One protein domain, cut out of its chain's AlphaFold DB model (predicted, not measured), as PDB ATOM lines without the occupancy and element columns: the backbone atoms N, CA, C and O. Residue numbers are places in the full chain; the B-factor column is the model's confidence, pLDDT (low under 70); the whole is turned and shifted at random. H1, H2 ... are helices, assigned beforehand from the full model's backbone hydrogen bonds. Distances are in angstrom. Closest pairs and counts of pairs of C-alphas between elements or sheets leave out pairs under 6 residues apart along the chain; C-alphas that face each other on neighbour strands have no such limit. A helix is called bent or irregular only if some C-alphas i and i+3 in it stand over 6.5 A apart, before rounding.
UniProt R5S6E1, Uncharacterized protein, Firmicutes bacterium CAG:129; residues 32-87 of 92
ATOM      1  N   THR A  32      17.121 -12.423  12.566       74.19
ATOM      2  CA  THR A  32      17.129 -12.087  13.998       74.19
ATOM      3  C   THR A  32      17.145 -13.345  14.869       74.19
ATOM      4  O   THR A  32      17.922 -13.415  15.817       74.19
ATOM      5  N   ASP A  33      16.379 -14.369  14.485       74.81
ATOM      6  CA  ASP A  33      16.323 -15.655  15.188       74.81
ATOM      7  C   ASP A  33      17.669 -16.389  15.167       74.81
ATOM      8  O   ASP A  33      18.115 -16.911  16.185       74.81
ATOM      9  N   LEU A  34      18.359 -16.395  14.021       79.81
ATOM     10  CA  LEU A  34      19.658 -17.050  13.889       79.81
ATOM     11  C   LEU A  34      20.758 -16.270  14.618       79.81
ATOM     12  O   LEU A  34      21.636 -16.866  15.236       79.81
ATOM     13  N   ALA A  35      20.699 -14.938  14.585       79.19
ATOM     14  CA  ALA A  35      21.602 -14.085  15.345       79.19
ATOM     15  C   ALA A  35      21.442 -14.314  16.855       79.19
ATOM     16  O   ALA A  35      22.447 -14.448  17.551       79.19
ATOM     17  N   TRP A  36      20.199 -14.406  17.340       80.19
ATOM     18  CA  TRP A  36      19.885 -14.705  18.736       80.19
ATOM     19  C   TRP A  36      20.330 -16.118  19.130       80.19
ATOM     20  O   TRP A  36      20.991 -16.283  20.153       80.19
ATOM     21  N   PHE A  37      20.066 -17.119  18.285       87.25
ATOM     22  CA  PHE A  37      20.506 -18.497  18.510       87.25
ATOM     23  C   PHE A  37      22.028 -18.602  18.664       87.25
ATOM     24  O   PHE A  37      22.507 -19.193  19.627       87.25
ATOM     25  N   ILE A  38      22.800 -17.994  17.757       86.38
ATOM     26  CA  ILE A  38      24.269 -18.001  17.842       86.38
ATOM     27  C   ILE A  38      24.741 -17.299  19.117       86.38
ATOM     28  O   ILE A  38      25.714 -17.735  19.733       86.38
ATOM     29  N   ASP A  39      24.067 -16.226  19.523       83.88
ATOM     30  CA  ASP A  39      24.393 -15.493  20.741       83.88
ATOM     31  C   ASP A  39      24.203 -16.362  21.992       83.88
ATOM     32  O   ASP A  39      25.099 -16.397  22.837       83.88
ATOM     33  N   GLN A  40      23.077 -17.077  22.090       87.00
ATOM     34  CA  GLN A  40      22.769 -18.002  23.189       87.00
ATOM     35  C   GLN A  40      23.710 -19.210  23.196       87.00
ATOM     36  O   GLN A  40      24.296 -19.531  24.225       87.00
ATOM     37  N   LEU A  41      23.944 -19.820  22.032       88.88
ATOM     38  CA  LEU A  41      24.865 -20.946  21.896       88.88
ATOM     39  C   LEU A  41      26.295 -20.560  22.302       88.88
ATOM     40  O   LEU A  41      26.990 -21.332  22.955       88.88
ATOM     41  N   SER A  42      26.738 -19.353  21.942       85.94
ATOM     42  CA  SER A  42      28.062 -18.859  22.333       85.94
ATOM     43  C   SER A  42      28.185 -18.685  23.846       85.94
ATOM     44  O   SER A  42      29.251 -18.921  24.399       85.94
ATOM     45  N   GLU A  43      27.112 -18.276  24.522       85.31
ATOM     46  CA  GLU A  43      27.077 -18.176  25.983       85.31
ATOM     47  C   GLU A  43      27.114 -19.556  26.643       85.31
ATOM     48  O   GLU A  43      27.943 -19.787  27.522       85.31
ATOM     49  N   GLU A  44      26.302 -20.499  26.161       86.94
ATOM     50  CA  GLU A  44      26.281 -21.877  26.655       86.94
ATOM     51  C   GLU A  44      27.655 -22.551  26.522       86.94
ATOM     52  O   GLU A  44      28.138 -23.165  27.471       86.94
ATOM     53  N   ILE A  45      28.333 -22.371  25.384       86.38
ATOM     54  CA  ILE A  45      29.685 -22.899  25.149       86.38
ATOM     55  C   ILE A  45      30.697 -22.340  26.155       86.38
ATOM     56  O   ILE A  45      31.555 -23.082  26.628       86.38
ATOM     57  N   VAL A  46      30.625 -21.046  26.468       82.44
ATOM     58  CA  VAL A  46      31.569 -20.391  27.389       82.44
ATOM     59  C   VAL A  46      31.311 -20.793  28.841       82.44
ATOM     60  O   VAL A  46      32.262 -20.948  29.606       82.44
ATOM     61  N   LEU A  47      30.047 -20.974  29.226       81.81
ATOM     62  CA  LEU A  47      29.663 -21.373  30.582       81.81
ATOM     63  C   LEU A  47      29.823 -22.880  30.830       81.81
ATOM     64  O   LEU A  47      29.905 -23.313  31.979       81.81
ATOM     65  N   ASN A  48      29.887 -23.691  29.775       81.38
ATOM     66  CA  ASN A  48      30.065 -25.128  29.898       81.38
ATOM     67  C   ASN A  48      31.539 -25.496  30.137       81.38
ATOM     68  O   ASN A  48      32.345 -25.567  29.212       81.38
ATOM     69  N   HIS A  49      31.874 -25.830  31.385       75.38
ATOM     70  CA  HIS A  49      33.224 -26.239  31.790       75.38
ATOM     71  C   HIS A  49      33.734 -27.544  31.151       75.38
ATOM     72  O   HIS A  49      34.928 -27.826  31.235       75.38
ATOM     73  N   ALA A  50      32.867 -28.336  30.511       80.69
ATOM     74  CA  ALA A  50      33.284 -29.503  29.731       80.69
ATOM     75  C   ALA A  50      33.800 -29.126  28.330       80.69
ATOM     76  O   ALA A  50      34.415 -29.954  27.659       80.69
ATOM     77  N   ILE A  51      33.565 -27.890  27.881       75.69
ATOM     78  CA  ILE A  51      34.014 -27.388  26.585       75.69
ATOM     79  C   ILE A  51      35.226 -26.486  26.802       75.69
ATOM     80  O   ILE A  51      35.174 -25.481  27.507       75.69
ATOM     81  N   TYR A  52      36.336 -26.813  26.143       77.44
ATOM     82  CA  TYR A  52      37.518 -25.957  26.143       77.44
ATOM     83  C   TYR A  52      37.320 -24.758  25.197       77.44
ATOM     84  O   TYR A  52      37.904 -24.680  24.115       77.44
ATOM     85  N   ALA A  53      36.469 -23.812  25.609       72.88
ATOM     86  CA  ALA A  53      36.068 -22.654  24.810       72.88
ATOM     87  C   ALA A  53      37.249 -21.745  24.421       72.88
ATOM     88  O   ALA A  53      37.194 -21.082  23.388       72.88
ATOM     89  N   CYS A  54      38.351 -21.764  25.181       70.56
ATOM     90  CA  CYS A  54      39.559 -20.994  24.866       70.56
ATOM     91  C   CYS A  54      40.152 -21.354  23.490       70.56
ATOM     92  O   CYS A  54      40.658 -20.471  22.814       70.56
ATOM     93  N   ALA A  55      40.036 -22.606  23.022       72.50
ATOM     94  CA  ALA A  55      40.492 -22.982  21.675       72.50
ATOM     95  C   ALA A  55      39.619 -22.408  20.545       72.50
ATOM     96  O   ALA A  55      40.046 -22.349  19.393       72.50
ATOM     97  N   LEU A  56      38.392 -21.999  20.867       76.19
ATOM     98  CA  LEU A  56      37.453 -21.367  19.940       76.19
ATOM     99  C   LEU A  56      37.598 -19.838  19.949       76.19
ATOM    100  O   LEU A  56      37.085 -19.160  19.062       76.19
ATOM    101  N   CYS A  57      38.293 -19.290  20.946       73.06
ATOM    102  CA  CYS A  57      38.419 -17.860  21.176       73.06
ATOM    103  C   CYS A  57      39.821 -17.368  20.830       73.06
ATOM    104  O   CYS A  57      40.806 -18.073  20.999       73.06
ATOM    105  N   ALA A  58      39.939 -16.111  20.410       67.50
ATOM    106  CA  ALA A  58      41.240 -15.488  20.152       67.50
ATOM    107  C   ALA A  58      41.986 -15.063  21.440       67.50
ATOM    108  O   ALA A  58      42.925 -14.274  21.369       67.50
ATOM    109  N   VAL A  59      41.550 -15.527  22.619       65.31
ATOM    110  CA  VAL A  59      42.073 -15.107  23.927       65.31
ATOM    111  C   VAL A  59      42.500 -16.304  24.781       65.31
ATOM    112  O   VAL A  59      41.864 -17.353  24.721       65.31
ATOM    113  N   PRO A  60      43.559 -16.154  25.599       62.47
ATOM    114  CA  PRO A  60      44.150 -17.262  26.351       62.47
ATOM    115  C   PRO A  60      43.328 -17.711  27.569       62.47
ATOM    116  O   PRO A  60      43.572 -18.797  28.088       62.47
ATOM    117  N   THR A  61      42.387 -16.897  28.058       64.44
ATOM    118  CA  THR A  61      41.548 -17.228  29.219       64.44
ATOM    119  C   THR A  61      40.104 -16.777  29.009       64.44
ATOM    120  O   THR A  61      39.856 -15.722  28.429       64.44
ATOM    121  N   CYS A  62      39.153 -17.572  29.511       67.44
ATOM    122  CA  CYS A  62      37.710 -17.291  29.488       67.44
ATOM    123  C   CYS A  62      37.095 -17.240  30.904       67.44
ATOM    124  O   CYS A  62      35.877 -17.243  31.057       67.44
ATOM    125  N   ASN A  63      37.933 -17.211  31.950       64.69
ATOM    126  CA  ASN A  63      37.543 -17.539  33.329       64.69
ATOM    127  C   ASN A  63      37.108 -16.322  34.177       64.69
ATOM    128  O   ASN A  63      36.670 -16.484  35.311       64.69
ATOM    129  N   SER A  64      37.270 -15.096  33.675       61.56
ATOM    130  CA  SER A  64      36.843 -13.839  34.315       61.56
ATOM    131  C   SER A  64      35.630 -13.222  33.608       61.56
ATOM    132  O   SER A  64      35.468 -13.424  32.409       61.56
ATOM    133  N   GLN A  65      34.812 -12.410  34.292       54.56
ATOM    134  CA  GLN A  65      33.618 -11.780  33.689       54.56
ATOM    135  C   GLN A  65      33.930 -10.946  32.428       54.56
ATOM    136  O   GLN A  65      33.220 -11.039  31.428       54.56
ATOM    137  N   VAL A  66      35.028 -10.180  32.435       53.00
ATOM    138  CA  VAL A  66      35.480  -9.399  31.264       53.00
ATOM    139  C   VAL A  66      35.997 -10.320  30.155       53.00
ATOM    140  O   VAL A  66      35.725 -10.100  28.974       53.00
ATOM    141  N   SER A  67      36.695 -11.401  30.521       59.06
ATOM    142  CA  SER A  67      37.096 -12.422  29.551       59.06
ATOM    143  C   SER A  67      35.916 -13.248  29.035       59.06
ATOM    144  O   SER A  67      35.994 -13.731  27.918       59.06
ATOM    145  N   GLY A  68      34.806 -13.343  29.771       65.12
ATOM    146  CA  GLY A  68      33.598 -14.068  29.380       65.12
ATOM    147  C   GLY A  68      32.893 -13.415  28.194       65.12
ATOM    148  O   GLY A  68      32.573 -14.101  27.229       65.12
ATOM    149  N   MET A  69      32.749 -12.083  28.192       70.81
ATOM    150  CA  MET A  69      32.223 -11.351  27.026       70.81
ATOM    151  C   MET A  69      33.157 -11.441  25.813       70.81
ATOM    152  O   MET A  69      32.703 -11.691  24.696       70.81
ATOM    153  N   THR A  70      34.465 -11.279  26.017       75.00
ATOM    154  CA  THR A  70      35.453 -11.385  24.929       75.00
ATOM    155  C   THR A  70      35.515 -12.805  24.358       75.00
ATOM    156  O   THR A  70      35.570 -12.981  23.142       75.00
ATOM    157  N   CYS A  71      35.434 -13.819  25.218       80.50
ATOM    158  CA  CYS A  71      35.374 -15.229  24.852       80.50
ATOM    159  C   CYS A  71      34.078 -15.528  24.085       80.50
ATOM    160  O   CYS A  71      34.134 -16.039  22.973       80.50
ATOM    161  N   ARG A  72      32.918 -15.074  24.572       82.19
ATOM    162  CA  ARG A  72      31.631 -15.214  23.870       82.19
ATOM    163  C   ARG A  72      31.670 -14.617  22.461       82.19
ATOM    164  O   ARG A  72      31.241 -15.265  21.509       82.19
ATOM    165  N   ASN A  73      32.238 -13.421  22.307       81.81
ATOM    166  CA  ASN A  73      32.431 -12.797  20.996       81.81
ATOM    167  C   ASN A  73      33.398 -13.594  20.102       81.81
ATOM    168  O   ASN A  73      33.174 -13.701  18.897       81.81
ATOM    169  N   GLY A  74      34.442 -14.187  20.687       83.75
ATOM    170  CA  GLY A  74      35.361 -15.098  20.004       83.75
ATOM    171  C   GLY A  74      34.668 -16.359  19.484       83.75
ATOM    172  O   GLY A  74      34.764 -16.647  18.292       83.75
ATOM    173  N   VAL A  75      33.905 -17.056  20.336       86.00
ATOM    174  CA  VAL A  75      33.103 -18.232  19.953       86.00
ATOM    175  C   VAL A  75      32.115 -17.874  18.845       86.00
ATOM    176  O   VAL A  75      32.018 -18.590  17.851       86.00
ATOM    177  N   LYS A  76      31.427 -16.733  18.964       85.50
ATOM    178  CA  LYS A  76      30.500 -16.231  17.945       85.50
ATOM    179  C   LYS A  76      31.183 -16.036  16.593       85.50
ATOM    180  O   LYS A  76      30.689 -16.528  15.580       85.50
ATOM    181  N   ALA A  77      32.333 -15.364  16.568       83.25
ATOM    182  CA  ALA A  77      33.112 -15.175  15.346       83.25
ATOM    183  C   ALA A  77      33.595 -16.513  14.762       83.25
ATOM    184  O   ALA A  77      33.551 -16.713  13.547       83.25
ATOM    185  N   TRP A  78      34.007 -17.448  15.619       85.56
ATOM    186  CA  TRP A  78      34.411 -18.787  15.210       85.56
ATOM    187  C   TRP A  78      33.255 -19.572  14.577       85.56
ATOM    188  O   TRP A  78      33.437 -20.142  13.503       85.56
ATOM    189  N   LEU A  79      32.059 -19.553  15.176       85.81
ATOM    190  CA  LEU A  79      30.860 -20.219  14.652       85.81
ATOM    191  C   LEU A  79      30.475 -19.683  13.273       85.81
ATOM    192  O   LEU A  79      30.213 -20.466  12.360       85.81
ATOM    193  N   LEU A  80      30.494 -18.360  13.102       81.62
ATOM    194  CA  LEU A  80      30.199 -17.716  11.820       81.62
ATOM    195  C   LEU A  80      31.208 -18.127  10.742       81.62
ATOM    196  O   LEU A  80      30.814 -18.589   9.674       81.62
ATOM    197  N   LYS A  81      32.505 -18.068  11.056       81.69
ATOM    198  CA  LYS A  81      33.572 -18.502  10.143       81.69
ATOM    199  C   LYS A  81      33.498 -19.997   9.823       81.69
ATOM    200  O   LYS A  81      33.833 -20.426   8.724       81.69
ATOM    201  N   ARG A  82      33.081 -20.823  10.781       83.56
ATOM    202  CA  ARG A  82      32.898 -22.260  10.569       83.56
ATOM    203  C   ARG A  82      31.694 -22.528   9.668       83.56
ATOM    204  O   ARG A  82      31.780 -23.410   8.821       83.56
ATOM    205  N   ALA A  83      30.622 -21.746   9.789       80.00
ATOM    206  CA  ALA A  83      29.458 -21.836   8.912       80.00
ATOM    207  C   ALA A  83      29.818 -21.551   7.442       80.00
ATOM    208  O   ALA A  83      29.349 -22.272   6.564       80.00
ATOM    209  N   GLU A  84      30.724 -20.603   7.166       74.50
ATOM    210  CA  GLU A  84      31.258 -20.338   5.812       74.50
ATOM    211  C   GLU A  84      31.830 -21.581   5.119       74.50
ATOM    212  O   GLU A  84      31.791 -21.667   3.897       74.50
ATOM    213  N   GLN A  85      32.330 -22.561   5.876       76.81
ATOM    214  CA  GLN A  85      32.893 -23.799   5.323       76.81
ATOM    215  C   GLN A  85      31.825 -24.831   4.940       76.81
ATOM    216  O   GLN A  85      32.101 -25.736   4.157       76.81
ATOM    217  N   PHE A  86      30.627 -24.719   5.514       74.50
ATOM    218  CA  PHE A  86      29.488 -25.595   5.230       74.50
ATOM    219  C   PHE A  86      28.510 -24.975   4.241       74.50
ATOM    220  O   PHE A  86      27.761 -25.699   3.584       74.50
ATOM    221  N   PHE A  87      28.512 -23.648   4.109       66.50
ATOM    222  CA  PHE A  87      27.833 -23.020   2.995       66.50
ATOM    223  C   PHE A  87      28.535 -23.458   1.709       66.50
ATOM    224  O   PHE A  87      29.757 -23.319   1.611       66.50
TER     225      PHE A  87
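Overview. This is residues 32 to 87 of the 92 residues of an uncharacterized protein of Firmicutes bacterium CAG:129 (UniProt R5S6E1). Two long helices, H1 and H3, pack on each other at 56 degrees as a V, closing near Ser 42 and Arg 72, with its arms spreading toward Thr 32 and Phe 87. The one-turn helix H2, on the stretch that folds back between them, packs on residues 71 to 78 of H3, and residues 81 to 87 stick out as the free end of one arm. The printed part has 56 residues, with three named helices in the order H1, H2, H3 and no named strand; its class is all helix. It is compact, with a radius of gyration of the C-alphas of 10.9 A, and its outline is elongated, spanning 32 by 21 by 19 A.

Arrangement. H1, residues 32 to 47, touches H3, residues 65 to 86, with 14 pairs of C-alphas within 8 A. The closest C-alphas of these two helices are those of Ser 42 and Arg 72, 5.3 A apart. Their lines stand at a steep tilt of 56 degrees, and they run opposite ways. H2, residues 53 to 56, is close to H1 but not clearly touching it, with the C-alphas of Val 46 and Ala 53 the closest, at 5.7 A. H2 touches H3, which meets it with residues 71 to 78 alone; the closest C-alphas are those of Leu 56 and Val 75, 5.4 A apart. In H1 the O of each residue i is within hydrogen-bond range of the N of residue i+4, and in H3 this holds for 16 of 18 pairs. H2 is too short for such a pair, but its 1 pair of O i and N i+3 is within range.

Along the chain. H1 begins at C-alpha 32, at (17.129, -12.087, 13.998), and ends at C-alpha 47, at (29.663, -21.373, 30.582), a length of 22.8 A. H2 runs from Ala 53 to Leu 56. H3, the longest helix with 22 residues, begins at C-alpha 65 and ends at C-alpha 86, at (29.488, -25.595, 5.230), 31.9 A from its first C-alpha. No helix is bent or irregular.

Size, cuts and confidence. The two C-alphas farthest apart are those of Ser 64 and Phe 87, at 33.9 A. The first and last printed C-alphas, of Thr 32 and Phe 87, are 18.8 A apart. The printed part has no cut. The link from H1 to H2 is tight, with 5 residues, and the link from H2 to H3 is short, with 8. The mean pLDDT of the printed part is 76.6; the model's confidence is under 70 at residues 58 to 68 and at residue 87.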